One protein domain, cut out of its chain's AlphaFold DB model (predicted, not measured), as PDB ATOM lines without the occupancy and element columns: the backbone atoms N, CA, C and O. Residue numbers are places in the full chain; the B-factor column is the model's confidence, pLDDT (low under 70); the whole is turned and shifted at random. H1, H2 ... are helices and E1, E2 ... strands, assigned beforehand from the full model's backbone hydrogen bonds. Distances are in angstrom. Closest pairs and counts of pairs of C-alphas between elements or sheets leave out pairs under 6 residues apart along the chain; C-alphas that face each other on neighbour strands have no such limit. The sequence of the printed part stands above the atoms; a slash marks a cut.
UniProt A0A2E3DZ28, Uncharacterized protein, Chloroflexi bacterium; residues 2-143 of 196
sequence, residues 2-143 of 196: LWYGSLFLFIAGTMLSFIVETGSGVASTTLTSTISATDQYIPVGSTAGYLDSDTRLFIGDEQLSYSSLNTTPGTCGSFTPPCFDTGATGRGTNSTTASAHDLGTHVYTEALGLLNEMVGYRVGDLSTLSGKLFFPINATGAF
ATOM      1  N   LEU A   2      56.820 -37.798  -1.284       42.12
ATOM      2  CA  LEU A   2      55.966 -36.594  -1.435       42.12
ATOM      3  C   LEU A   2      54.460 -36.768  -1.094       42.12
ATOM      4  O   LEU A   2      53.751 -35.786  -0.937       42.12
ATOM      5  N   TRP A   3      53.970 -38.004  -0.974       42.31
ATOM      6  CA  TRP A   3      52.549 -38.347  -1.091       42.31
ATOM      7  C   TRP A   3      51.878 -38.352   0.293       42.31
ATOM      8  O   TRP A   3      50.736 -37.932   0.449       42.31
ATOM      9  N   TYR A   4      52.650 -38.731   1.316       44.56
ATOM     10  CA  TYR A   4      52.296 -38.566   2.727       44.56
ATOM     11  C   TYR A   4      52.179 -37.086   3.104       44.56
ATOM     12  O   TYR A   4      51.294 -36.714   3.867       44.56
ATOM     13  N   GLY A   5      53.026 -36.235   2.510       44.22
ATOM     14  CA  GLY A   5      52.978 -34.788   2.705       44.22
ATOM     15  C   GLY A   5      51.665 -34.185   2.218       44.22
ATOM     16  O   GLY A   5      51.051 -33.428   2.955       44.22
ATOM     17  N   SER A   6      51.191 -34.569   1.029       51.09
ATOM     18  CA  SER A   6      49.935 -34.064   0.453       51.09
ATOM     19  C   SER A   6      48.697 -34.476   1.257       51.09
ATOM     20  O   SER A   6      47.806 -33.659   1.462       51.09
ATOM     21  N   LEU A   7      48.654 -35.718   1.747       52.59
ATOM     22  CA  LEU A   7      47.559 -36.218   2.589       52.59
ATOM     23  C   LEU A   7      47.552 -35.560   3.971       52.59
ATOM     24  O   LEU A   7      46.498 -35.166   4.462       52.59
ATOM     25  N   PHE A   8      48.726 -35.383   4.576       51.41
ATOM     26  CA  PHE A   8      48.862 -34.644   5.827       51.41
ATOM     27  C   PHE A   8      48.451 -33.177   5.666       51.41
ATOM     28  O   PHE A   8      47.717 -32.661   6.501       51.41
ATOM     29  N   LEU A   9      48.862 -32.520   4.575       52.59
ATOM     30  CA  LEU A   9      48.470 -31.140   4.275       52.59
ATOM     31  C   LEU A   9      46.967 -31.016   4.015       52.59
ATOM     32  O   LEU A   9      46.379 -30.008   4.384       52.59
ATOM     33  N   PHE A  10      46.346 -32.034   3.416       59.72
ATOM     34  CA  PHE A  10      44.901 -32.081   3.221       59.72
ATOM     35  C   PHE A  10      44.164 -32.211   4.555       59.72
ATOM     36  O   PHE A  10      43.299 -31.392   4.825       59.72
ATOM     37  N   ILE A  11      44.550 -33.155   5.422       55.94
ATOM     38  CA  ILE A  11      43.914 -33.344   6.738       55.94
ATOM     39  C   ILE A  11      44.133 -32.114   7.626       55.94
ATOM     40  O   ILE A  11      43.180 -31.562   8.176       55.94
ATOM     41  N   ALA A  12      45.375 -31.632   7.718       54.41
ATOM     42  CA  ALA A  12      45.698 -30.414   8.449       54.41
ATOM     43  C   ALA A  12      44.958 -29.202   7.866       54.41
ATOM     44  O   ALA A  12      44.470 -28.378   8.630       54.41
ATOM     45  N   GLY A  13      44.825 -29.123   6.540       50.81
ATOM     46  CA  GLY A  13      44.095 -28.079   5.826       50.81
ATOM     47  C   GLY A  13      42.591 -28.121   6.075       50.81
ATOM     48  O   GLY A  13      42.007 -27.082   6.346       50.81
ATOM     49  N   THR A  14      41.967 -29.302   6.081       55.41
ATOM     50  CA  THR A  14      40.549 -29.459   6.437       55.41
ATOM     51  C   THR A  14      40.306 -29.118   7.903       55.41
ATOM     52  O   THR A  14      39.349 -28.421   8.212       55.41
ATOM     53  N   MET A  15      41.212 -29.508   8.808       51.84
ATOM     54  CA  MET A  15      41.122 -29.143  10.227       51.84
ATOM     55  C   MET A  15      41.335 -27.640  10.452       51.84
ATOM     56  O   MET A  15      40.619 -27.038  11.246       51.84
ATOM     57  N   LEU A  16      42.268 -27.011   9.730       50.66
ATOM     58  CA  LEU A  16      42.448 -25.556   9.719       50.66
ATOM     59  C   LEU A  16      41.231 -24.839   9.127       50.66
ATOM     60  O   LEU A  16      40.834 -23.819   9.677       50.66
ATOM     61  N   SER A  17      40.613 -25.380   8.072       50.97
ATOM     62  CA  SER A  17      39.364 -24.852   7.505       50.97
ATOM     63  C   SER A  17      38.250 -24.876   8.544       50.97
ATOM     64  O   SER A  17      37.622 -23.852   8.757       50.97
ATOM     65  N   PHE A  18      38.082 -25.975   9.290       50.31
ATOM     66  CA  PHE A  18      37.106 -26.042  10.386       50.31
ATOM     67  C   PHE A  18      37.397 -25.034  11.507       50.31
ATOM     68  O   PHE A  18      36.487 -24.396  12.030       50.31
ATOM     69  N   ILE A  19      38.667 -24.813  11.853       49.75
ATOM     70  CA  ILE A  19      39.035 -23.787  12.843       49.75
ATOM     71  C   ILE A  19      38.706 -22.371  12.334       49.75
ATOM     72  O   ILE A  19      38.361 -21.503  13.132       49.75
ATOM     73  N   VAL A  20      38.805 -22.126  11.024       47.72
ATOM     74  CA  VAL A  20      38.623 -20.799  10.413       47.72
ATOM     75  C   VAL A  20      37.166 -20.509  10.026       47.72
ATOM     76  O   VAL A  20      36.732 -19.370  10.170       47.72
ATOM     77  N   GLU A  21      36.399 -21.498   9.563       45.88
ATOM     78  CA  GLU A  21      35.038 -21.307   9.035       45.88
ATOM     79  C   GLU A  21      33.941 -21.379  10.098       45.88
ATOM     80  O   GLU A  21      32.930 -20.695   9.954       45.88
ATOM     81  N   THR A  22      34.113 -22.163  11.168       47.47
ATOM     82  CA  THR A  22      33.043 -22.341  12.166       47.47
ATOM     83  C   THR A  22      33.178 -21.479  13.413       47.47
ATOM     84  O   THR A  22      32.226 -21.417  14.183       47.47
ATOM     85  N   GLY A  23      34.306 -20.800  13.649       45.41
ATOM     86  CA  GLY A  23      34.556 -19.997  14.863       45.41
ATOM     87  C   GLY A  23      34.621 -20.806  16.175       45.41
ATOM     88  O   GLY A  23      35.320 -20.414  17.106       45.41
ATOM     89  N   SER A  24      33.938 -21.949  16.233       52.50
ATOM     90  CA  SER A  24      33.952 -22.958  17.285       52.50
ATOM     91  C   SER A  24      35.150 -23.867  17.053       52.50
ATOM     92  O   SER A  24      35.242 -24.566  16.041       52.50
ATOM     93  N   GLY A  25      36.129 -23.798  17.953       56.12
ATOM     94  CA  GLY A  25      37.310 -24.645  17.882       56.12
ATOM     95  C   GLY A  25      36.970 -26.115  18.127       56.12
ATOM     96  O   GLY A  25      35.880 -26.487  18.564       56.12
ATOM     97  N   VAL A  26      37.953 -26.983  17.892       65.25
ATOM     98  CA  VAL A  26      37.910 -28.355  18.405       65.25
ATOM     99  C   VAL A  26      38.021 -28.272  19.930       65.25
ATOM    100  O   VAL A  26      39.115 -28.080  20.464       65.25
ATOM    101  N   ALA A  27      36.887 -28.365  20.621       70.56
ATOM    102  CA  ALA A  27      36.795 -28.253  22.069       70.56
ATOM    103  C   ALA A  27      36.033 -29.452  22.642       70.56
ATOM    104  O   ALA A  27      35.082 -29.962  22.045       70.56
ATOM    105  N   SER A  28      36.494 -29.927  23.795       81.81
ATOM    106  CA  SER A  28      35.811 -30.947  24.580       81.81
ATOM    107  C   SER A  28      36.008 -30.665  26.056       81.81
ATOM    108  O   SER A  28      37.025 -30.116  26.484       81.81
ATOM    109  N   THR A  29      34.980 -30.987  26.817       86.44
ATOM    110  CA  THR A  29      34.899 -30.800  28.257       86.44
ATOM    111  C   THR A  29      34.104 -31.961  28.847       86.44
ATOM    112  O   THR A  29      33.601 -32.818  28.121       86.44
ATOM    113  N   THR A  30      34.015 -32.032  30.165       88.31
ATOM    114  CA  THR A  30      33.257 -33.077  30.860       88.31
ATOM    115  C   THR A  30      32.203 -32.454  31.752       88.31
ATOM    116  O   THR A  30      32.388 -31.340  32.254       88.31
ATOM    117  N   LEU A  31      31.104 -33.176  31.958       90.06
ATOM    118  CA  LEU A  31      30.074 -32.787  32.911       90.06
ATOM    119  C   LEU A  31      30.621 -32.830  34.339       90.06
ATOM    120  O   LEU A  31      31.168 -33.846  34.771       90.06
ATOM    121  N   THR A  32      30.441 -31.745  35.090       90.62
ATOM    122  CA  THR A  32      30.847 -31.667  36.506       90.62
ATOM    123  C   THR A  32      29.770 -32.164  37.462       90.62
ATOM    124  O   THR A  32      30.063 -32.406  38.632       90.62
ATOM    125  N   SER A  33      28.546 -32.383  36.976       90.19
ATOM    126  CA  SER A  33      27.474 -33.064  37.702       90.19
ATOM    127  C   SER A  33      26.535 -33.809  36.761       90.19
ATOM    128  O   SER A  33      26.479 -33.515  35.569       90.19
ATOM    129  N   THR A  34      25.792 -34.771  37.308       91.94
ATOM    130  CA  THR A  34      24.698 -35.442  36.597       91.94
ATOM    131  C   THR A  34      23.643 -34.416  36.190       91.94
ATOM    132  O   THR A  34      23.305 -33.535  36.985       91.94
ATOM    133  N   ILE A  35      23.130 -34.552  34.968       91.88
ATOM    134  CA  ILE A  35      22.064 -33.714  34.412       91.88
ATOM    135  C   ILE A  35      20.829 -34.562  34.108       91.88
ATOM    136  O   ILE A  35      20.925 -35.677  33.590       91.88
ATOM    137  N   SER A  36      19.653 -34.030  34.417       91.12
ATOM    138  CA  SER A  36      18.356 -34.585  34.025       91.12
ATOM    139  C   SER A  36      17.983 -34.129  32.617       91.12
ATOM    140  O   SER A  36      18.460 -33.089  32.191       91.12
ATOM    141  N   ALA A  37      17.091 -34.828  31.905       86.06
ATOM    142  CA  ALA A  37      16.639 -34.441  30.555       86.06
ATOM    143  C   ALA A  37      15.961 -33.052  30.476       86.06
ATOM    144  O   ALA A  37      15.843 -32.486  29.392       86.06
ATOM    145  N   THR A  38      15.515 -32.501  31.609       86.81
ATOM    146  CA  THR A  38      14.834 -31.198  31.692       86.81
ATOM    147  C   THR A  38      15.747 -30.054  32.128       86.81
ATOM    148  O   THR A  38      15.299 -28.909  32.178       86.81
ATOM    149  N   ASP A  39      17.004 -30.343  32.471       88.56
ATOM    150  CA  ASP A  39      17.926 -29.318  32.957       88.56
ATOM    151  C   ASP A  39      18.300 -28.354  31.830       88.56
ATOM    152  O   ASP A  39      18.699 -28.776  30.746       88.56
ATOM    153  N   GLN A  40      18.182 -27.055  32.108       90.00
ATOM    154  CA  GLN A  40      18.528 -25.981  31.167       90.00
ATOM    155  C   GLN A  40      20.016 -25.619  31.233       90.00
ATOM    156  O   GLN A  40      20.614 -25.215  30.235       90.00
ATOM    157  N   TYR A  41      20.615 -25.777  32.412       91.31
ATOM    158  CA  TYR A  41      22.021 -25.490  32.655       91.31
ATOM    159  C   TYR A  41      22.825 -26.781  32.604       91.31
ATOM    160  O   TYR A  41      22.534 -27.724  33.336       91.31
ATOM    161  N   ILE A  42      23.854 -26.801  31.761       91.69
ATOM    162  CA  ILE A  42      24.740 -27.949  31.581       91.69
ATOM    163  C   ILE A  42      26.088 -27.617  32.224       91.69
ATOM    164  O   ILE A  42      26.871 -26.861  31.641       91.69
ATOM    165  N   PRO A  43      26.365 -28.108  33.439       92.88
ATOM    166  CA  PRO A  43      27.572 -27.767  34.172       92.88
ATOM    167  C   PRO A  43      28.760 -28.556  33.633       92.88
ATOM    168  O   PRO A  43      28.705 -29.776  33.470       92.88
ATOM    169  N   VAL A  44      29.849 -27.849  33.349       91.62
ATOM    170  CA  VAL A  44      31.027 -28.406  32.685       91.62
ATOM    171  C   VAL A  44      32.320 -27.995  33.369       91.62
ATOM    172  O   VAL A  44      32.362 -27.048  34.145       91.62
ATOM    173  N   GLY A  45      33.404 -28.723  33.103       87.06
ATOM    174  CA  GLY A  45      34.709 -28.429  33.706       87.06
ATOM    175  C   GLY A  45      35.372 -27.166  33.144       87.06
ATOM    176  O   GLY A  45      36.130 -26.495  33.839       87.06
ATOM    177  N   SER A  46      35.097 -26.840  31.882       84.50
ATOM    178  CA  SER A  46      35.655 -25.688  31.166       84.50
ATOM    179  C   SER A  46      34.804 -25.331  29.950       84.50
ATOM    180  O   SER A  46      34.309 -26.225  29.263       84.50
ATOM    181  N   THR A  47      34.692 -24.033  29.663       84.94
ATOM    182  CA  THR A  47      34.094 -23.469  28.439       84.94
ATOM    183  C   THR A  47      35.153 -22.903  27.483       84.94
ATOM    184  O   THR A  47      34.829 -22.277  26.478       84.94
ATOM    185  N   ALA A  48      36.442 -23.126  27.760       80.12
ATOM    186  CA  ALA A  48      37.517 -22.647  26.898       80.12
ATOM    187  C   ALA A  48      37.467 -23.320  25.514       80.12
ATOM    188  O   ALA A  48      37.431 -24.545  25.414       80.12
ATOM    189  N   GLY A  49      37.512 -22.516  24.449       71.88
ATOM    190  CA  GLY A  49      37.466 -22.998  23.062       71.88
ATOM    191  C   GLY A  49      36.059 -23.160  22.480       71.88
ATOM    192  O   GLY A  49      35.945 -23.433  21.287       71.88
ATOM    193  N   TYR A  50      35.019 -22.948  23.291       79.00
ATOM    194  CA  TYR A  50      33.633 -22.861  22.843       79.00
ATOM    195  C   TYR A  50      33.282 -21.423  22.448       79.00
ATOM    196  O   TYR A  50      33.833 -20.470  23.000       79.00
ATOM    197  N   LEU A  51      32.364 -21.270  21.491       79.56
ATOM    198  CA  LEU A  51      31.785 -19.971  21.139       79.56
ATOM    199  C   LEU A  51      30.861 -19.461  22.243       79.56
ATOM    200  O   LEU A  51      30.326 -20.263  23.002       79.56
ATOM    201  N   ASP A  52      30.590 -18.156  22.269       81.62
ATOM    202  CA  ASP A  52      29.639 -17.562  23.221       81.62
ATOM    203  C   ASP A  52      28.209 -18.112  23.061       81.62
ATOM    204  O   ASP A  52      27.472 -18.186  24.037       81.62
ATOM    205  N   SER A  53      27.838 -18.562  21.858       83.19
ATOM    206  CA  SER A  53      26.594 -19.290  21.564       83.19
ATOM    207  C   SER A  53      26.824 -20.258  20.402       83.19
ATOM    208  O   SER A  53      27.543 -19.905  19.465       83.19
ATOM    209  N   ASP A  54      26.230 -21.451  20.443       79.50
ATOM    210  CA  ASP A  54      26.345 -22.463  19.381       79.50
ATOM    211  C   ASP A  54      25.126 -23.407  19.396       79.50
ATOM    212  O   ASP A  54      24.422 -23.538  20.394       79.50
ATOM    213  N   THR A  55      24.853 -24.081  18.281       71.69
ATOM    214  CA  THR A  55      23.705 -24.992  18.108       71.69
ATOM    215  C   THR A  55      24.089 -26.464  17.968       71.69
ATOM    216  O   THR A  55      23.215 -27.319  17.790       71.69
ATOM    217  N   ARG A  56      25.390 -26.772  18.005       77.50
ATOM    218  CA  ARG A  56      25.924 -28.084  17.615       77.50
ATOM    219  C   ARG A  56      26.922 -28.643  18.624       77.50
ATOM    220  O   ARG A  56      28.068 -28.965  18.306       77.50
ATOM    221  N   LEU A  57      26.464 -28.739  19.863       85.00
ATOM    222  CA  LEU A  57      27.177 -29.373  20.963       85.00
ATOM    223  C   LEU A  57      26.620 -30.787  21.157       85.00
ATOM    224  O   LEU A  57      25.414 -30.982  21.050       85.00
ATOM    225  N   PHE A  58      27.470 -31.766  21.431       85.19
ATOM    226  CA  PHE A  58      27.070 -33.163  21.575       85.19
ATOM    227  C   PHE A  58      27.440 -33.707  22.948       85.19
ATOM    228  O   PHE A  58      28.533 -33.445  23.460       85.19
ATOM    229  N   ILE A  59      26.528 -34.487  23.528       86.81
ATOM    230  CA  ILE A  59      26.720 -35.243  24.769       86.81
ATOM    231  C   ILE A  59      26.171 -36.647  24.534       86.81
ATOM    232  O   ILE A  59      24.965 -36.834  24.381       86.81
ATOM    233  N   GLY A  60      27.057 -37.641  24.462       83.81
ATOM    234  CA  GLY A  60      26.665 -38.969  23.979       83.81
ATOM    235  C   GLY A  60      26.081 -38.874  22.565       83.81
ATOM    236  O   GLY A  60      26.764 -38.368  21.676       83.81
ATOM    237  N   ASP A  61      24.827 -39.306  22.402       80.62
ATOM    238  CA  ASP A  61      24.055 -39.244  21.147       80.62
ATOM    239  C   ASP A  61      23.075 -38.049  21.093       80.62
ATOM    240  O   ASP A  61      22.290 -37.909  20.155       80.62
ATOM    241  N   GLU A  62      23.077 -37.190  22.115       83.88
ATOM    242  CA  GLU A  62      22.211 -36.016  22.186       83.88
ATOM    243  C   GLU A  62      22.908 -34.785  21.609       83.88
ATOM    244  O   GLU A  62      24.048 -34.484  21.967       83.88
ATOM    245  N   GLN A  63      22.189 -34.033  20.774       87.44
ATOM    246  CA  GLN A  63      22.605 -32.719  20.303       87.44
ATOM    247  C   GLN A  63      21.930 -31.620  21.132       87.44
ATOM    248  O   GLN A  63      20.731 -31.664  21.427       87.44
ATOM    249  N   LEU A  64      22.715 -30.606  21.486       88.81
ATOM    250  CA  LEU A  64      22.302 -29.457  22.272       88.81
ATOM    251  C   LEU A  64      22.703 -28.156  21.571       88.81
ATOM    252  O   LEU A  64      23.727 -28.063  20.890       88.81
ATOM    253  N   SER A  65      21.893 -27.129  21.786       89.62
ATOM    254  CA  SER A  65      22.186 -25.738  21.471       89.62
ATOM    255  C   SER A  65      22.240 -24.919  22.749       89.62
ATOM    256  O   SER A  65      21.363 -25.059  23.599       89.62
ATOM    257  N   TYR A  66      23.210 -24.024  22.855       89.69
ATOM    258  CA  TYR A  66      23.340 -23.106  23.973       89.69
ATOM    259  C   TYR A  66      23.395 -21.654  23.501       89.69
ATOM    260  O   TYR A  66      24.004 -21.317  22.484       89.69
ATOM    261  N   SER A  67      22.721 -20.785  24.247       88.44
ATOM    262  CA  SER A  67      22.619 -19.356  23.957       88.44
ATOM    263  C   SER A  67      23.707 -18.530  24.627       88.44
ATOM    264  O   SER A  67      23.987 -17.428  24.163       88.44
ATOM    265  N   SER A  68      24.286 -19.023  25.723       88.44
ATOM    266  CA  SER A  68      25.343 -18.316  26.445       88.44
ATOM    267  C   SER A  68      26.269 -19.256  27.219       88.44
ATOM    268  O   SER A  68      25.895 -20.361  27.628       88.44
ATOM    269  N   LEU A  69      27.499 -18.781  27.431       89.31
ATOM    270  CA  LEU A  69      28.479 -19.369  28.341       89.31
ATOM    271  C   LEU A  69      28.429 -18.653  29.689       89.31
ATOM    272  O   LEU A  69      28.710 -17.460  29.785       89.31
ATOM    273  N   ASN A  70      28.139 -19.395  30.749       89.81
ATOM    274  CA  ASN A  70      28.051 -18.857  32.096       89.81
ATOM    275  C   ASN A  70      29.278 -19.278  32.908       89.81
ATOM    276  O   ASN A  70      29.437 -20.438  33.278       89.81
ATOM    277  N   THR A  71      30.161 -18.324  33.202       87.19
ATOM    278  CA  THR A  71      31.380 -18.544  34.009       87.19
ATOM    279  C   THR A  71      31.303 -17.897  35.392       87.19
ATOM    280  O   THR A  71      32.182 -18.103  36.227       87.19
ATOM    281  N   THR A  72      30.258 -17.110  35.654       83.50
ATOM    282  CA  THR A  72      30.098 -16.352  36.899       83.50
ATOM    283  C   THR A  72      29.289 -17.150  37.931       83.50
ATOM    284  O   THR A  72      28.299 -17.790  37.575       83.50
ATOM    285  N   PRO A  73      29.655 -17.127  39.226       76.19
ATOM    286  CA  PRO A  73      28.840 -17.742  40.273       76.19
ATOM    287  C   PRO A  73      27.414 -17.179  40.292       76.19
ATOM    288  O   PRO A  73      27.224 -15.966  40.271       76.19
ATOM    289  N   GLY A  74      26.415 -18.064  40.348       76.50
ATOM    290  CA  GLY A  74      24.995 -17.699  40.435       76.50
ATOM    291  C   GLY A  74      24.247 -17.591  39.102       76.50
ATOM    292  O   GLY A  74      23.027 -17.460  39.127       76.50
ATOM    293  N   THR A  75      24.919 -17.693  37.947       82.94
ATOM    294  CA  THR A  75      24.244 -17.697  36.630       82.94
ATOM    295  C   THR A  75      23.902 -19.100  36.116       82.94
ATOM    296  O   THR A  75      23.164 -19.232  35.147       82.94
ATOM    297  N   CYS A  76      24.375 -20.150  36.795       84.56
ATOM    298  CA  CYS A  76      24.175 -21.564  36.446       84.56
ATOM    299  C   CYS A  76      23.028 -22.251  37.211       84.56
ATOM    300  O   CYS A  76      23.053 -23.465  37.430       84.56
ATOM    301  N   GLY A  77      22.039 -21.481  37.677       83.81
ATOM    302  CA  GLY A  77      20.959 -21.998  38.518       83.81
ATOM    303  C   GLY A  77      21.495 -22.602  39.822       83.81
ATOM    304  O   GLY A  77      22.135 -21.912  40.613       83.81
ATOM    305  N   SER A  78      21.232 -23.893  40.048       83.69
ATOM    306  CA  SER A  78      21.716 -24.648  41.214       83.69
ATOM    307  C   SER A  78      23.132 -25.211  41.067       83.69
ATOM    308  O   SER A  78      23.660 -25.763  42.033       83.69
ATOM    309  N   PHE A  79      23.747 -25.115  39.887       85.69
ATOM    310  CA  PHE A  79      25.066 -25.688  39.628       85.69
ATOM    311  C   PHE A  79      26.196 -24.681  39.845       85.69
ATOM    312  O   PHE A  79      26.025 -23.464  39.733       85.69
ATOM    313  N   THR A  80      27.392 -25.195  40.124       86.31
ATOM    314  CA  THR A  80      28.616 -24.392  40.139       86.31
ATOM    315  C   THR A  80      29.075 -24.083  38.711       86.31
ATOM    316  O   THR A  80      29.110 -25.000  37.889       86.31
ATOM    317  N   PRO A  81      29.465 -22.832  38.404       85.50
ATOM    318  CA  PRO A  81      30.056 -22.496  37.111       85.50
ATOM    319  C   PRO A  81      31.403 -23.219  36.899       85.50
ATOM    320  O   PRO A  81      32.084 -23.532  37.882       85.50
ATOM    321  N   PRO A  82      31.837 -23.415  35.639       90.75
ATOM    322  CA  PRO A  82      31.197 -22.931  34.414       90.75
ATOM    323  C   PRO A  82      30.080 -23.855  33.891       90.75
ATOM    324  O   PRO A  82      30.110 -25.066  34.088       90.75
ATOM    325  N   CYS A  83      29.084 -23.291  33.208       90.19
ATOM    326  CA  CYS A  83      27.998 -24.050  32.585       90.19
ATOM    327  C   CYS A  83      27.577 -23.462  31.231       90.19
ATOM    328  O   CYS A  83      27.767 -22.272  30.964       90.19
ATOM    329  N   PHE A  84      26.970 -24.298  30.392       90.50
ATOM    330  CA  PHE A  84      26.252 -23.867  29.196       90.50
ATOM    331  C   PHE A  84      24.792 -23.578  29.544       90.50
ATOM    332  O   PHE A  84      24.148 -24.389  30.212       90.50
ATOM    333  N   ASP A  85      24.265 -22.448  29.078       91.00
ATOM    334  CA  ASP A  85      22.835 -22.154  29.144       91.00
ATOM    335  C   ASP A  85      22.169 -22.584  27.839       91.00
ATOM    336  O   ASP A  85      22.359 -21.962  26.790       91.00
ATOM    337  N   THR A  86      21.412 -23.675  27.895       87.31
ATOM    338  CA  THR A  86      20.670 -24.198  26.739       87.31
ATOM    339  C   THR A  86      19.290 -23.558  26.586       87.31
ATOM    340  O   THR A  86      18.619 -23.743  25.570       87.31
ATOM    341  N   GLY A  87      18.840 -22.766  27.561       83.62
ATOM    342  CA  GLY A  87      17.461 -22.303  27.630       83.62
ATOM    343  C   GLY A  87      16.455 -23.458  27.720       83.62
ATOM    344  O   GLY A  87      16.795 -24.622  27.920       83.62
ATOM    345  N   ALA A  88      15.167 -23.146  27.568       74.88
ATOM    346  CA  ALA A  88      14.096 -24.132  27.745       74.88
ATOM    347  C   ALA A  88      13.990 -25.176  26.615       74.88
ATOM    348  O   ALA A  88      13.349 -26.207  26.800       74.88
ATOM    349  N   THR A  89      14.573 -24.902  25.444       76.50
ATOM    350  CA  THR A  89      14.418 -25.728  24.232       76.50
ATOM    351  C   THR A  89      15.745 -26.127  23.597       76.50
ATOM    352  O   THR A  89      15.747 -26.651  22.487       76.50
ATOM    353  N   GLY A  90      16.880 -25.857  24.242       79.69
ATOM    354  CA  GLY A  90      18.187 -26.124  23.646       79.69
ATOM    355  C   GLY A  90      18.678 -27.556  23.792       79.69
ATOM    356  O   GLY A  90      19.827 -27.829  23.476       79.69
ATOM    357  N   ARG A  91      17.839 -28.481  24.254       86.50
ATOM    358  CA  ARG A  91      18.172 -29.903  24.398       86.50
ATOM    359  C   ARG A  91      17.388 -30.754  23.421       86.50
ATOM    360  O   ARG A  91      16.257 -30.408  23.088       86.50
ATOM    361  N   GLY A  92      17.973 -31.870  22.993       81.00
ATOM    362  CA  GLY A  92      17.340 -32.735  21.997       81.00
ATOM    363  C   GLY A  92      17.103 -32.005  20.671       81.00
ATOM    364  O   GLY A  92      16.032 -32.099  20.070       81.00
ATOM    365  N   THR A  93      18.064 -31.190  20.238       79.81
ATOM    366  CA  THR A  93      17.933 -30.447  18.983       79.81
ATOM    367  C   THR A  93      18.179 -31.370  17.789       79.81
ATOM    368  O   THR A  93      18.712 -32.473  17.925       79.81
ATOM    369  N   ASN A  94      17.745 -30.945  16.599       79.50
ATOM    370  CA  ASN A  94      18.019 -31.649  15.341       79.50
ATOM    371  C   ASN A  94      17.563 -33.129  15.316       79.50
ATOM    372  O   ASN A  94      18.239 -33.997  14.771       79.50
ATOM    373  N   SER A  95      16.388 -33.413  15.888       80.00
ATOM    374  CA  SER A  95      15.794 -34.762  16.001       80.00
ATOM    375  C   SER A  95      16.497 -35.716  16.977       80.00
ATOM    376  O   SER A  95      16.216 -36.914  16.963       80.00
ATOM    377  N   THR A  96      17.374 -35.210  17.847       83.38
ATOM    378  CA  THR A  96      17.890 -35.988  18.982       83.38
ATOM    379  C   THR A  96      16.923 -35.925  20.168       83.38
ATOM    380  O   THR A  96      16.083 -35.033  20.253       83.38
ATOM    381  N   THR A  97      16.981 -36.899  21.080       84.56
ATOM    382  CA  THR A  97      16.109 -36.919  22.269       84.56
ATOM    383  C   THR A  97      16.902 -36.468  23.487       84.56
ATOM    384  O   THR A  97      17.988 -36.990  23.730       84.56
ATOM    385  N   ALA A  98      16.361 -35.522  24.260       86.62
ATOM    386  CA  ALA A  98      16.985 -35.098  25.509       86.62
ATOM    387  C   ALA A  98      17.019 -36.266  26.508       86.62
ATOM    388  O   ALA A  98      15.974 -36.824  26.851       86.62
ATOM    389  N   SER A  99      18.213 -36.637  26.972       88.31
ATOM    390  CA  SER A  99      18.423 -37.743  27.913       88.31
ATOM    391  C   SER A  99      19.068 -37.254  29.206       88.31
ATOM    392  O   SER A  99      19.692 -36.197  29.260       88.31
ATOM    393  N   ALA A 100      18.929 -38.021  30.283       90.00
ATOM    394  CA  ALA A 100      19.796 -37.825  31.436       90.00
ATOM    395  C   ALA A 100      21.218 -38.301  31.094       90.00
ATOM    396  O   ALA A 100      21.376 -39.289  30.372       90.00
ATOM    397  N   HIS A 101      22.227 -37.606  31.621       90.81
ATOM    398  CA  HIS A 101      23.638 -37.971  31.476       90.81
ATOM    399  C   HIS A 101      24.331 -37.907  32.831       90.81
ATOM    400  O   HIS A 101      24.098 -36.986  33.618       90.81
ATOM    401  N   ASP A 102      25.200 -38.878  33.090       91.12
ATOM    402  CA  ASP A 102      25.925 -38.983  34.350       91.12
ATOM    403  C   ASP A 102      27.107 -38.007  34.422       91.12
ATOM    404  O   ASP A 102      27.649 -37.557  33.404       91.12
ATOM    405  N   LEU A 103      27.536 -37.701  35.651       90.25
ATOM    406  CA  LEU A 103      28.766 -36.954  35.913       90.25
ATOM    407  C   LEU A 103      29.949 -37.564  35.144       90.25
ATOM    408  O   LEU A 103      30.129 -38.780  35.108       90.25
ATOM    409  N   GLY A 104      30.787 -36.705  34.564       84.25
ATOM    410  CA  GLY A 104      31.961 -37.113  33.794       84.25
ATOM    411  C   GLY A 104      31.680 -37.435  32.327       84.25
ATOM    412  O   GLY A 104      32.635 -37.631  31.579       84.25
ATOM    413  N   THR A 105      30.417 -37.436  31.882       85.50
ATOM    414  CA  THR A 105      30.099 -37.606  30.455       85.50
ATOM    415  C   THR A 105      30.756 -36.502  29.628       85.50
ATOM    416  O   THR A 105      30.792 -35.334  30.030       85.50
ATOM    417  N   HIS A 106      31.308 -36.878  28.475       83.69
ATOM    418  CA  HIS A 106      31.993 -35.948  27.588       83.69
ATOM    419  C   HIS A 106      31.011 -35.092  26.804       83.69
ATOM    420  O   HIS A 106      30.030 -35.580  26.243       83.69
ATOM    421  N   VAL A 107      31.362 -33.818  26.726       86.06
ATOM    422  CA  VAL A 107      30.677 -32.786  25.973       86.06
ATOM    423  C   VAL A 107      31.645 -32.292  24.908       86.06
ATOM    424  O   VAL A 107      32.778 -31.931  25.236       86.06
ATOM    425  N   TYR A 108      31.245 -32.304  23.645       83.00
ATOM    426  CA  TYR A 108      32.139 -31.983  22.534       83.00
ATOM    427  C   TYR A 108      31.439 -31.199  21.427       83.00
ATOM    428  O   TYR A 108      30.227 -31.289  21.252       83.00
ATOM    429  N   THR A 109      32.206 -30.411  20.675       78.69
ATOM    430  CA  THR A 109      31.687 -29.703  19.495       78.69
ATOM    431  C   THR A 109      31.480 -30.664  18.323       78.69
ATOM    432  O   THR A 109      32.148 -31.697  18.234       78.69
ATOM    433  N   GLU A 110      30.593 -30.319  17.384       74.94
ATOM    434  CA  GLU A 110      30.381 -31.080  16.139       74.94
ATOM    435  C   GLU A 110      31.695 -31.390  15.412       74.94
ATOM    436  O   GLU A 110      31.911 -32.516  14.971       74.94
ATOM    437  N   ALA A 111      32.614 -30.421  15.353       64.31
ATOM    438  CA  ALA A 111      33.918 -30.603  14.726       64.31
ATOM    439  C   ALA A 111      34.733 -31.727  15.391       64.31
ATOM    440  O   ALA A 111      35.383 -32.509  14.698       64.31
ATOM    441  N   LEU A 112      34.688 -31.849  16.724       65.50
ATOM    442  CA  LEU A 112      35.334 -32.963  17.422       65.50
ATOM    443  C   LEU A 112      34.554 -34.276  17.256       65.50
ATOM    444  O   LEU A 112      35.176 -35.330  17.182       65.50
ATOM    445  N   GLY A 113      33.223 -34.228  17.155       59.47
ATOM    446  CA  GLY A 113      32.387 -35.394  16.847       59.47
ATOM    447  C   GLY A 113      32.733 -36.007  15.487       59.47
ATOM    448  O   GLY A 113      33.053 -37.192  15.406       59.47
ATOM    449  N   LEU A 114      32.803 -35.175  14.447       61.16
ATOM    450  CA  LEU A 114      33.236 -35.575  13.106       61.16
ATOM    451  C   LEU A 114      34.671 -36.110  13.114       61.16
ATOM    452  O   LEU A 114      34.957 -37.121  12.478       61.16
ATOM    453  N   LEU A 115      35.580 -35.490  13.874       59.84
ATOM    454  CA  LEU A 115      36.933 -36.021  14.043       59.84
ATOM    455  C   LEU A 115      36.933 -37.377  14.760       59.84
ATOM    456  O   LEU A 115      37.644 -38.277  14.327       59.84
ATOM    457  N   ASN A 116      36.126 -37.578  15.800       56.69
ATOM    458  CA  ASN A 116      35.996 -38.883  16.455       56.69
ATOM    459  C   ASN A 116      35.506 -39.957  15.476       56.69
ATOM    460  O   ASN A 116      36.033 -41.068  15.469       56.69
ATOM    461  N   GLU A 117      34.552 -39.621  14.609       58.78
ATOM    462  CA  GLU A 117      34.001 -40.531  13.602       58.78
ATOM    463  C   GLU A 117      34.980 -40.815  12.445       58.78
ATOM    464  O   GLU A 117      35.093 -41.948  11.953       58.78
ATOM    465  N   MET A 118      35.746 -39.805  12.028       50.84
ATOM    466  CA  MET A 118      36.794 -39.943  11.014       50.84
ATOM    467  C   MET A 118      37.990 -40.746  11.532       50.84
ATOM    468  O   MET A 118      38.534 -41.580  10.808       50.84
ATOM    469  N   VAL A 119      38.402 -40.522  12.781       52.16
ATOM    470  CA  VAL A 119      39.582 -41.161  13.383       52.16
ATOM    471  C   VAL A 119      39.238 -42.533  13.980       52.16
ATOM    472  O   VAL A 119      40.102 -43.408  14.054       52.16
ATOM    473  N   GLY A 120      37.979 -42.773  14.355       45.59
ATOM    474  CA  GLY A 120      37.545 -44.001  15.031       45.59
ATOM    475  C   GLY A 120      38.087 -44.135  16.459       45.59
ATOM    476  O   GLY A 120      38.034 -45.217  17.036       45.59
ATOM    477  N   TYR A 121      38.623 -43.049  17.022       48.25
ATOM    478  CA  TYR A 121      39.068 -42.953  18.409       48.25
ATOM    479  C   TYR A 121      38.185 -41.955  19.152       48.25
ATOM    480  O   TYR A 121      37.794 -40.933  18.594       48.25
ATOM    481  N   ARG A 122      37.930 -42.215  20.438       47.03
ATOM    482  CA  ARG A 122      37.348 -41.236  21.363       47.03
ATOM    483  C   ARG A 122      38.386 -40.146  21.662       47.03
ATOM    484  O   ARG A 122      39.007 -40.136  22.717       47.03
ATOM    485  N   VAL A 123      38.609 -39.218  20.733       48.91
ATOM    486  CA  VAL A 123      39.487 -38.044  20.910       48.91
ATOM    487  C   VAL A 123      38.983 -37.148  22.056       48.91
ATOM    488  O   VAL A 123      39.774 -36.413  22.643       48.91
ATOM    489  N   GLY A 124      37.712 -37.284  22.459       42.38
ATOM    490  CA  GLY A 124      37.157 -36.690  23.685       42.38
ATOM    491  C   GLY A 124      37.854 -37.123  24.987       42.38
ATOM    492  O   GLY A 124      37.975 -36.296  25.889       42.38
ATOM    493  N   ASP A 125      38.396 -38.348  25.055       42.97
ATOM    494  CA  ASP A 125      39.199 -38.830  26.197       42.97
ATOM    495  C   ASP A 125      40.625 -38.244  26.198       42.97
ATOM    496  O   ASP A 125      41.301 -38.225  27.225       42.97
ATOM    497  N   LEU A 126      41.104 -37.745  25.050       40.53
ATOM    498  CA  LEU A 126      42.466 -37.221  24.869       40.53
ATOM    499  C   LEU A 126      42.533 -35.686  24.875       40.53
ATOM    500  O   LEU A 126      43.611 -35.122  25.058       40.53
ATOM    501  N   SER A 127      41.410 -34.989  24.692       42.56
ATOM    502  CA  SER A 127      41.353 -33.521  24.635       42.56
ATOM    503  C   SER A 127      41.409 -32.836  26.005       42.56
ATOM    504  O   SER A 127      41.655 -31.634  26.072       42.56
ATOM    505  N   THR A 128      41.197 -33.573  27.098       44.25
ATOM    506  CA  THR A 128      41.387 -33.073  28.475       44.25
ATOM    507  C   THR A 128      42.871 -32.903  28.827       44.25
ATOM    508  O   THR A 128      43.214 -32.158  29.745       44.25
ATOM    509  N   LEU A 129      43.772 -33.509  28.046       41.41
ATOM    510  CA  LEU A 129      45.219 -33.315  28.108       41.41
ATOM    511  C   LEU A 129      45.653 -32.220  27.127       41.41
ATOM    512  O   LEU A 129      46.149 -32.489  26.042       41.41
ATOM    513  N   SER A 130      45.476 -30.969  27.551       35.22
ATOM    514  CA  SER A 130      46.359 -29.840  27.226       35.22
ATOM    515  C   SER A 130      46.863 -29.728  25.771       35.22
ATOM    516  O   SER A 130      47.851 -30.338  25.370       35.22
ATOM    517  N   GLY A 131      46.226 -28.831  25.012       34.62
ATOM    518  CA  GLY A 131      46.886 -27.895  24.094       34.62
ATOM    519  C   GLY A 131      47.874 -28.443  23.055       34.62
ATOM    520  O   GLY A 131      49.029 -28.701  23.359       34.62
ATOM    521  N   LYS A 132      47.474 -28.410  21.777       36.28
ATOM    522  CA  LYS A 132      48.333 -28.255  20.575       36.28
ATOM    523  C   LYS A 132      49.465 -29.280  20.320       36.28
ATOM    524  O   LYS A 132      49.979 -29.284  19.206       36.28
ATOM    525  N   LEU A 133      49.844 -30.160  21.253       34.00
ATOM    526  CA  LEU A 133      51.064 -30.982  21.159       34.00
ATOM    527  C   LEU A 133      50.848 -32.468  20.811       34.00
ATOM    528  O   LEU A 133      51.809 -33.134  20.438       34.00
ATOM    529  N   PHE A 134      49.618 -32.991  20.846       37.59
ATOM    530  CA  PHE A 134      49.319 -34.391  20.463       37.59
ATOM    531  C   PHE A 134      48.980 -34.594  18.973       37.59
ATOM    532  O   PHE A 134      48.581 -35.679  18.544       37.59
ATOM    533  N   PHE A 135      49.205 -33.560  18.164       43.00
ATOM    534  CA  PHE A 135      48.935 -33.505  16.728       43.00
ATOM    535  C   PHE A 135      49.539 -34.656  15.880       43.00
ATOM    536  O   PHE A 135      48.827 -35.143  15.005       43.00
ATOM    537  N   PRO A 136      50.768 -35.176  16.106       38.22
ATOM    538  CA  PRO A 136      51.339 -36.182  15.200       38.22
ATOM    539  C   PRO A 136      50.940 -37.636  15.513       38.22
ATOM    540  O   PRO A 136      50.832 -38.455  14.599       38.22
ATOM    541  N   ILE A 137      50.688 -37.977  16.781       40.56
ATOM    542  CA  ILE A 137      50.376 -39.363  17.176       40.56
ATOM    543  C   ILE A 137      48.947 -39.726  16.745       40.56
ATOM    544  O   ILE A 137      48.743 -40.741  16.079       40.56
ATOM    545  N   ASN A 138      47.978 -38.844  17.008       43.09
ATOM    546  CA  ASN A 138      46.593 -39.047  16.575       43.09
ATOM    547  C   ASN A 138      46.418 -38.901  15.058       43.09
ATOM    548  O   ASN A 138      45.625 -39.638  14.478       43.09
ATOM    549  N   ALA A 139      47.197 -38.040  14.393       43.62
ATOM    550  CA  ALA A 139      47.189 -37.958  12.933       43.62
ATOM    551  C   ALA A 139      47.621 -39.276  12.273       43.62
ATOM    552  O   ALA A 139      47.112 -39.606  11.210       43.62
ATOM    553  N   THR A 140      48.502 -40.064  12.899       41.12
ATOM    554  CA  THR A 140      48.962 -41.345  12.334       41.12
ATOM    555  C   THR A 140      47.898 -42.446  12.456       41.12
ATOM    556  O   THR A 140      47.683 -43.205  11.511       41.12
ATOM    557  N   GLY A 141      47.174 -42.505  13.580       44.72
ATOM    558  CA  GLY A 141      46.021 -43.406  13.740       44.72
ATOM    559  C   GLY A 141      44.850 -43.021  12.827       44.72
ATOM    560  O   GLY A 141      44.302 -43.867  12.120       44.72
ATOM    561  N   ALA A 142      44.554 -41.720  12.752       45.66
ATOM    562  CA  ALA A 142      43.597 -41.132  11.815       45.66
ATOM    563  C   ALA A 142      43.946 -41.432  10.355       45.66
ATOM    564  O   ALA A 142      43.067 -41.722   9.548       45.66
ATOM    565  N   PHE A 143      45.234 -41.387  10.017       49.53
ATOM    566  CA  PHE A 143      45.743 -41.641   8.676       49.53
ATOM    567  C   PHE A 143      45.479 -43.079   8.226       49.53
ATOM    568  O   PHE A 143      44.994 -43.285   7.116       49.53
TER     569      PHE A 143
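This is residues 2 to 143 of the 196 residues of an uncharacterized protein of Chloroflexi bacterium (UniProt A0A2E3DZ28). What does the whole look like? It is an elongated model with strands at one end and helices at the other: the strongly twisted, curled sheet E1 E7 E3 E4 has the small sheet E2 E6 E5 beyond it, and on its other side come H2, H3 and the long helix H1, which runs along much of the length. What is it made of? The printed part has 142 residues with three named helices and seven named strands, in the order H1 E1 E2 E3 E4 E5 E6 E7 H2 H3; both sheets are antiparallel, and the class is mixed, with under half of the residues in named elements. How large is it? It is compact, with a radius of gyration of the C-alphas of 15.9 A, and spans 56 by 30 by 26 A.

Where are the strands? E1 is residues 28 to 30, E7 106 to 109, E3 54 to 59, 13.9 A long, and E4 62 to 66, 13.1 A long. E2 is residues 41 to 43, E6 83 to 85 and E5 68 to 70. Where are the helices? H1, residues 2 to 21, is 28.0 A long from C-alpha 2 at (55.966, -36.594, -1.435). H2 is residues 110 to 119, 13.9 A long, and H3 is residues 135 to 143, 11.9 A long, ending at C-alpha 143 at (45.743, -41.641, 8.676).

How is the larger sheet paired? N 29 and O 107 of E1 and E7 are 2.9 A apart, N 58 and O 108 of E3 and E7 2.8 A, and N 57 and O 64 of the hairpin E3 and E4 3.0 A, each within hydrogen-bond range. How does the smaller sheet follow? E4 runs on into E5 at 86 degrees across one residue; N 42 and O 84 of E2 and E6 are 2.9 A apart, as are N 83 and O 70 of the hairpin E5 and E6, both within hydrogen-bond range. How does H2 stand? It is on the larger sheet at a height of 10.0 A, over E7, and stands up from it at 55 degrees; 2 of its C-alphas fall on E1, which it only just is not over. The closest C-alphas of E3 and H2, Arg 56 and Glu 110, are 5.6 A apart. And the other helices? H2 and H3 touch at a steep tilt of 60 degrees, closest at the C-alphas of Val 119 and Ala 142, 4.3 A; H1 and H2 are close but not clearly touching, closest at those of Phe 18 and Ala 111, 7.1 A, at a shallow tilt of 19 degrees, opposite ways. H1 and H3 are near each other, and in H1, H2 and H3 every O i to N i+4 pair is within hydrogen-bond range.

How far does it reach? The two C-alphas farthest apart, Leu 2 and Ser 78, are 56.0 A apart. Is it cut, and which links are long? The printed part has no cut, and the long links are E5 to E6, E6 to E7 and H2 to H3. Where is confidence low? Residues 2 to 26 and 111 to 143 have a pLDDT under 70; the mean of the printed part is 70.1.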